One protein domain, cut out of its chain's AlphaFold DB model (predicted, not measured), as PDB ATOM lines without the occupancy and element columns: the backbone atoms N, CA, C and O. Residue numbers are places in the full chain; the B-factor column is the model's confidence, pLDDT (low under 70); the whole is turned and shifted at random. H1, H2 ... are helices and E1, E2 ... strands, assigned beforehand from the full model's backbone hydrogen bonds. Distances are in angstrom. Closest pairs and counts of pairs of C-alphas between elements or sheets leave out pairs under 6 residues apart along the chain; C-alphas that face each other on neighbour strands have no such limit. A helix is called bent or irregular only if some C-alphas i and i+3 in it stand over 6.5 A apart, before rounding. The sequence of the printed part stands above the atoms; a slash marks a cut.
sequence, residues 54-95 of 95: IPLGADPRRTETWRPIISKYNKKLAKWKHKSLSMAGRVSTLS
ATOM      1  N   ILE A  54     -13.568  11.033 -21.734       87.69
ATOM      2  CA  ILE A  54     -12.781  10.439 -22.815       87.69
ATOM      3  C   ILE A  54     -13.126  11.165 -24.127       87.69
ATOM      4  O   ILE A  54     -14.310  11.258 -24.459       87.69
ATOM      5  N   PRO A  55     -12.141  11.691 -24.873       89.31
ATOM      6  CA  PRO A  55     -12.380  12.321 -26.166       89.31
ATOM      7  C   PRO A  55     -12.665  11.250 -27.230       89.31
ATOM      8  O   PRO A  55     -11.761  10.581 -27.727       89.31
ATOM      9  N   LEU A  56     -13.936  11.080 -27.578       88.12
ATOM     10  CA  LEU A  56     -14.384  10.207 -28.657       88.12
ATOM     11  C   LEU A  56     -14.183  10.888 -30.011       88.12
ATOM     12  O   LEU A  56     -14.461  12.075 -30.168       88.12
ATOM     13  N   GLY A  57     -13.705  10.124 -30.994       87.25
ATOM     14  CA  GLY A  57     -13.384  10.617 -32.340       87.25
ATOM     15  C   GLY A  57     -12.076  11.397 -32.452       87.25
ATOM     16  O   GLY A  57     -11.730  11.829 -33.546       87.25
ATOM     17  N   ALA A  58     -11.347  11.594 -31.350       88.94
ATOM     18  CA  ALA A  58      -9.980  12.103 -31.399       88.94
ATOM     19  C   ALA A  58      -9.016  10.963 -31.750       88.94
ATOM     20  O   ALA A  58      -9.284   9.809 -31.418       88.94
ATOM     21  N   ASP A  59      -7.887  11.272 -32.395       88.94
ATOM     22  CA  ASP A  59      -6.890  10.251 -32.735       88.94
ATOM     23  C   ASP A  59      -6.258   9.684 -31.448       88.94
ATOM     24  O   ASP A  59      -5.556  10.420 -30.741       88.94
ATOM     25  N   PRO A  60      -6.468   8.393 -31.124       86.88
ATOM     26  CA  PRO A  60      -5.926   7.794 -29.909       86.88
ATOM     27  C   PRO A  60      -4.401   7.640 -29.955       86.88
ATOM     28  O   PRO A  60      -3.783   7.470 -28.906       86.88
ATOM     29  N   ARG A  61      -3.776   7.711 -31.139       90.25
ATOM     30  CA  ARG A  61      -2.318   7.602 -31.305       90.25
ATOM     31  C   ARG A  61      -1.595   8.886 -30.905       90.25
ATOM     32  O   ARG A  61      -0.394   8.862 -30.658       90.25
ATOM     33  N   ARG A  62      -2.311  10.012 -30.835       91.25
ATOM     34  CA  ARG A  62      -1.735  11.304 -30.461       91.25
ATOM     35  C   ARG A  62      -1.662  11.451 -28.949       91.25
ATOM     36  O   ARG A  62      -2.673  11.360 -28.254       91.25
ATOM     37  N   THR A  63      -0.480  11.778 -28.436       88.19
ATOM     38  CA  THR A  63      -0.271  12.032 -27.004       88.19
ATOM     39  C   THR A  63      -1.134  13.193 -26.501       88.19
ATOM     40  O   THR A  63      -1.640  13.145 -25.378       88.19
ATOM     41  N   GLU A  64      -1.376  14.211 -27.337       89.00
ATOM     42  CA  GLU A  64      -2.219  15.363 -26.986       89.00
ATOM     43  C   GLU A  64      -3.643  14.959 -26.596       89.00
ATOM     44  O   GLU A  64      -4.199  15.561 -25.677       89.00
ATOM     45  N   THR A  65      -4.203  13.920 -27.225       90.19
ATOM     46  CA  THR A  65      -5.540  13.387 -26.921       90.19
ATOM     47  C   THR A  65      -5.657  12.976 -25.449       90.19
ATOM     48  O   THR A  65      -6.684  13.201 -24.808       90.19
ATOM     49  N   TRP A  66      -4.578  12.444 -24.869       90.06
ATOM     50  CA  TRP A  66      -4.556  11.917 -23.502       90.06
ATOM     51  C   TRP A  66      -4.101  12.933 -22.448       90.06
ATOM     52  O   TRP A  66      -4.385  12.752 -21.259       90.06
ATOM     53  N   ARG A  67      -3.440  14.032 -22.843       90.75
ATOM     54  CA  ARG A  67      -2.926  15.055 -21.904       90.75
ATOM     55  C   ARG A  67      -3.985  15.586 -20.922       90.75
ATOM     56  O   ARG A  67      -3.667  15.673 -19.730       90.75
ATOM     57  N   PRO A  68      -5.225  15.922 -21.336       89.75
ATOM     58  CA  PRO A  68      -6.248  16.413 -20.410       89.75
ATOM     59  C   PRO A  68      -6.636  15.375 -19.353       89.75
ATOM     60  O   PRO A  68      -6.838  15.720 -18.184       89.75
ATOM     61  N   ILE A  69      -6.697  14.101 -19.748       90.44
ATOM     62  CA  ILE A  69      -7.031  12.981 -18.866       90.44
ATOM     63  C   ILE A  69      -5.926  12.814 -17.825       90.44
ATOM     64  O   ILE A  69      -6.200  12.886 -16.627       90.44
ATOM     65  N   ILE A  70      -4.671  12.697 -18.269       91.38
ATOM     66  CA  ILE A  70      -3.501  12.548 -17.389       91.38
ATOM     67  C   ILE A  70      -3.432  13.707 -16.384       91.38
ATOM     68  O   ILE A  70      -3.311  13.487 -15.180       91.38
ATOM     69  N   SER A  71      -3.605  14.950 -16.848       91.81
ATOM     70  CA  SER A  71      -3.618  16.133 -15.977       91.81
ATOM     71  C   SER A  71      -4.720  16.069 -14.911       91.81
ATOM     72  O   SER A  71      -4.487  16.390 -13.742       91.81
ATOM     73  N   LYS A  72      -5.923  15.602 -15.273       90.75
ATOM     74  CA  LYS A  72      -7.045  15.432 -14.337       90.75
ATOM     75  C   LYS A  72      -6.726  14.401 -13.251       90.75
ATOM     76  O   LYS A  72      -7.044  14.648 -12.085       90.75
ATOM     77  N   TYR A  73      -6.095  13.283 -13.606       90.12
ATOM     78  CA  TYR A  73      -5.680  12.264 -12.636       90.12
ATOM     79  C   TYR A  73      -4.537  12.752 -11.743       90.12
ATOM     80  O   TYR A  73      -4.654  12.641 -10.525       90.12
ATOM     81  N   ASN A  74      -3.519  13.411 -12.302       92.12
ATOM     82  CA  ASN A  74      -2.427  13.999 -11.520       92.12
ATOM     83  C   ASN A  74      -2.941  15.003 -10.479       92.12
ATOM     84  O   ASN A  74      -2.541  14.959  -9.317       92.12
ATOM     85  N   LYS A  75      -3.903  15.859 -10.846       90.94
ATOM     86  CA  LYS A  75      -4.546  16.788  -9.899       90.94
ATOM     87  C   LYS A  75      -5.313  16.066  -8.790       90.94
ATOM     88  O   LYS A  75      -5.303  16.524  -7.648       90.94
ATOM     89  N   LYS A  76      -6.000  14.961  -9.101       89.62
ATOM     90  CA  LYS A  76      -6.689  14.147  -8.087       89.62
ATOM     91  C   LYS A  76      -5.686  13.497  -7.135       89.62
ATOM     92  O   LYS A  76      -5.868  13.617  -5.927       89.62
ATOM     93  N   LEU A  77      -4.616  12.901  -7.660       88.88
ATOM     94  CA  LEU A  77      -3.554  12.281  -6.864       88.88
ATOM     95  C   LEU A  77      -2.849  13.292  -5.958       88.88
ATOM     96  O   LEU A  77      -2.687  13.028  -4.771       88.88
ATOM     97  N   ALA A  78      -2.519  14.480  -6.466       86.56
ATOM     98  CA  ALA A  78      -1.923  15.544  -5.658       86.56
ATOM     99  C   ALA A  78      -2.833  15.958  -4.486       86.56
ATOM    100  O   ALA A  78      -2.378  16.084  -3.349       86.56
ATOM    101  N   LYS A  79      -4.144  16.098  -4.737       84.25
ATOM    102  CA  LYS A  79      -5.133  16.387  -3.685       84.25
ATOM    103  C   LYS A  79      -5.240  15.262  -2.657       84.25
ATOM    104  O   LYS A  79      -5.426  15.545  -1.478       84.25
ATOM    105  N   TRP A  80      -5.148  14.008  -3.089       79.94
ATOM    106  CA  TRP A  80      -5.175  12.853  -2.191       79.94
ATOM    107  C   TRP A  80      -3.919  12.802  -1.326       79.94
ATOM    108  O   TRP A  80      -4.047  12.762  -0.109       79.94
ATOM    109  N   LYS A  81      -2.733  12.947  -1.928       74.81
ATOM    110  CA  LYS A  81      -1.446  13.027  -1.224       74.81
ATOM    111  C   LYS A  81      -1.462  14.103  -0.128       74.81
ATOM    112  O   LYS A  81      -1.004  13.863   0.982       74.81
ATOM    113  N   HIS A  82      -2.057  15.265  -0.397       71.06
ATOM    114  CA  HIS A  82      -2.206  16.324   0.606       71.06
ATOM    115  C   HIS A  82      -3.162  15.956   1.760       71.06
ATOM    116  O   HIS A  82      -2.977  16.422   2.880       71.06
ATOM    117  N   LYS A  83      -4.206  15.161   1.499       69.00
ATOM    118  CA  LYS A  83      -5.239  14.810   2.489       69.00
ATOM    119  C   LYS A  83      -4.919  13.557   3.308       69.00
ATOM    120  O   LYS A  83      -5.380  13.469   4.438       69.00
ATOM    121  N   SER A  84      -4.195  12.593   2.744       63.34
ATOM    122  CA  SER A  84      -3.999  11.266   3.346       63.34
ATOM    123  C   SER A  84      -2.640  11.068   4.014       63.34
ATOM    124  O   SER A  84      -2.425  10.028   4.631       63.34
ATOM    125  N   LEU A  85      -1.706  12.014   3.891       60.94
ATOM    126  CA  LEU A  85      -0.402  11.881   4.532       60.94
ATOM    127  C   LEU A  85      -0.428  12.457   5.949       60.94
ATOM    128  O   LEU A  85      -0.595  13.662   6.150       60.94
ATOM    129  N   SER A  86      -0.153  11.595   6.931       67.62
ATOM    130  CA  SER A  86       0.357  12.034   8.232       67.62
ATOM    131  C   SER A  86       1.652  12.844   8.032       67.62
ATOM    132  O   SER A  86       2.284  12.772   6.972       67.62
ATOM    133  N   MET A  87       2.089  13.629   9.025       65.25
ATOM    134  CA  MET A  87       3.371  14.356   8.921       65.25
ATOM    135  C   MET A  87       4.533  13.432   8.513       65.25
ATOM    136  O   MET A  87       5.307  13.803   7.637       65.25
ATOM    137  N   ALA A  88       4.579  12.203   9.040       63.94
ATOM    138  CA  ALA A  88       5.581  11.196   8.685       63.94
ATOM    139  C   ALA A  88       5.511  10.748   7.207       63.94
ATOM    140  O   ALA A  88       6.540  10.599   6.545       63.94
ATOM    141  N   GLY A  89       4.305  10.603   6.645       64.19
ATOM    142  CA  GLY A  89       4.123  10.271   5.226       64.19
ATOM    143  C   GLY A  89       4.547  11.399   4.277       64.19
ATOM    144  O   GLY A  89       5.000  11.136   3.163       64.19
ATOM    145  N   ARG A  90       4.453  12.666   4.713       62.62
ATOM    146  CA  ARG A  90       4.916  13.824   3.926       62.62
ATOM    147  C   ARG A  90       6.438  13.868   3.807       62.62
ATOM    148  O   ARG A  90       6.930  14.093   2.706       62.62
ATOM    149  N   VAL A  91       7.155  13.576   4.894       62.12
ATOM    150  CA  VAL A  91       8.630  13.556   4.935       62.12
ATOM    151  C   VAL A  91       9.209  12.428   4.073       62.12
ATOM    152  O   VAL A  91      10.160  12.650   3.335       62.12
ATOM    153  N   SER A  92       8.575  11.254   4.066       59.25
ATOM    154  CA  SER A  92       9.076  10.067   3.345       59.25
ATOM    155  C   SER A  92       8.959  10.146   1.813       59.25
ATOM    156  O   SER A  92       9.470   9.280   1.117       59.25
ATOM    157  N   THR A  93       8.269  11.155   1.263       57.78
ATOM    158  CA  THR A  93       8.136  11.342  -0.200       57.78
ATOM    159  C   THR A  93       9.018  12.461  -0.764       57.78
ATOM    160  O   THR A  93       8.783  12.901  -1.891       57.78
ATOM    161  N   LEU A  94       9.984  12.938   0.030       54.09
ATOM    162  CA  LEU A  94      11.016  13.911  -0.353       54.09
ATOM    163  C   LEU A  94      12.419  13.275  -0.472       54.09
ATOM    164  O   LEU A  94      13.395  14.010  -0.591       54.09
ATOM    165  N   SER A  95      12.521  11.942  -0.427       43.75
ATOM    166  CA  SER A  95      13.758  11.182  -0.666       43.75
ATOM    167  C   SER A  95      13.732  10.488  -2.018       43.75
ATOM    168  O   SER A  95      12.627  10.058  -2.427       43.75
TER     169      SER A  95
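AT A GLANCE: This is residues 54 to 95 of the 95 residues of an uncharacterized protein of Cajanus cajan (UniProt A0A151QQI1). One long helix, H1, with a kink in its first half, makes the length of a rod-like, drawn-out S, and the chain turns back at each of its ends. At the beginning of H1 the turn holds the short strand E1, and beyond its end a sharp turn leads into the short helix H2 and a tail with no named element. The printed part has 42 residues, with one named strand and two named helices in the order E1, H1, H2, and its class is mostly helix. The whole is extended, with a radius of gyration of the C-alphas of 15.3 A, and its C-alphas span 45 by 19 by 8 A along their three main axes.

IN THESE COORDINATES: Begin at C-alpha 54, at (-12.781, 10.439, -22.815), where the strand E1 starts; it takes residues 54 to 56, and its z falls to -28.657 at C-alpha 56. Go on through residues 57 to 62, a short link of 6 residues, and find C-alpha 63 at (-0.271, 12.032, -27.004). There the helix H1 begins, residues 63 to 84, and it measures 30.6 A from first to last C-alpha. Its N-to-C direction is (-0.00, 0.01, 1.00), and you can watch z rise to 3.346 at its last C-alpha, that of Ser 84, at (-3.999, 11.266, 3.346). Near residue 70 H1 has a kink of 30 degrees. H1 is also irregular: look at C-alphas 65 and 68, which are 7.2 A apart, and take the line of the helix as a rough one. After Leu 85 and Ser 86, a tight link of 2 residues, comes the helix H2, residues 87 to 91. It begins at C-alpha 87, at (3.371, 14.356, 8.921), and its z falls to 4.935 at C-alpha 91. Residues 92 to 95 follow with no named element.

HOW THE PARTS SIT: Start from E1, which pairs with no named strand. Look from it to the first part of H1: E1 and H1 have 2 pairs of C-alphas within 8 A, and the closest are those of Pro 55 and Thr 65, 7.0 A apart. Their centres are 16.7 A from each other. Move on to residues 70 to 80, which belong to H1: this stretch stands free. At the far end H1 and H2 are near each other, with 5 pairs of C-alphas within 10 A and the closest at 8.2 A. E1 and H2 are apart. Now read the backbone O and N atoms: in H2 every O i to N i+4 pair is within hydrogen-bond range, while in H1 16 of 18 such pairs are.

THE WHOLE: The C-alphas farthest apart are those of Gly 57 and Ala 88, at 45.2 A, while the first and last printed C-alphas, those of Ile 54 and Ser 95, are 34.6 A apart. Residues 59 to 64, of which 63 and 64 belong to H1, stand free. The printed part has no cut and no long link, and it ends at residue 95, the chain's last residue. Check the B-factor column for the model's confidence: the mean pLDDT of the printed part is 79.6, with 88 for E1, 86 for H1 and 64 for H2. The 13 residues under 70 are 83 to 95.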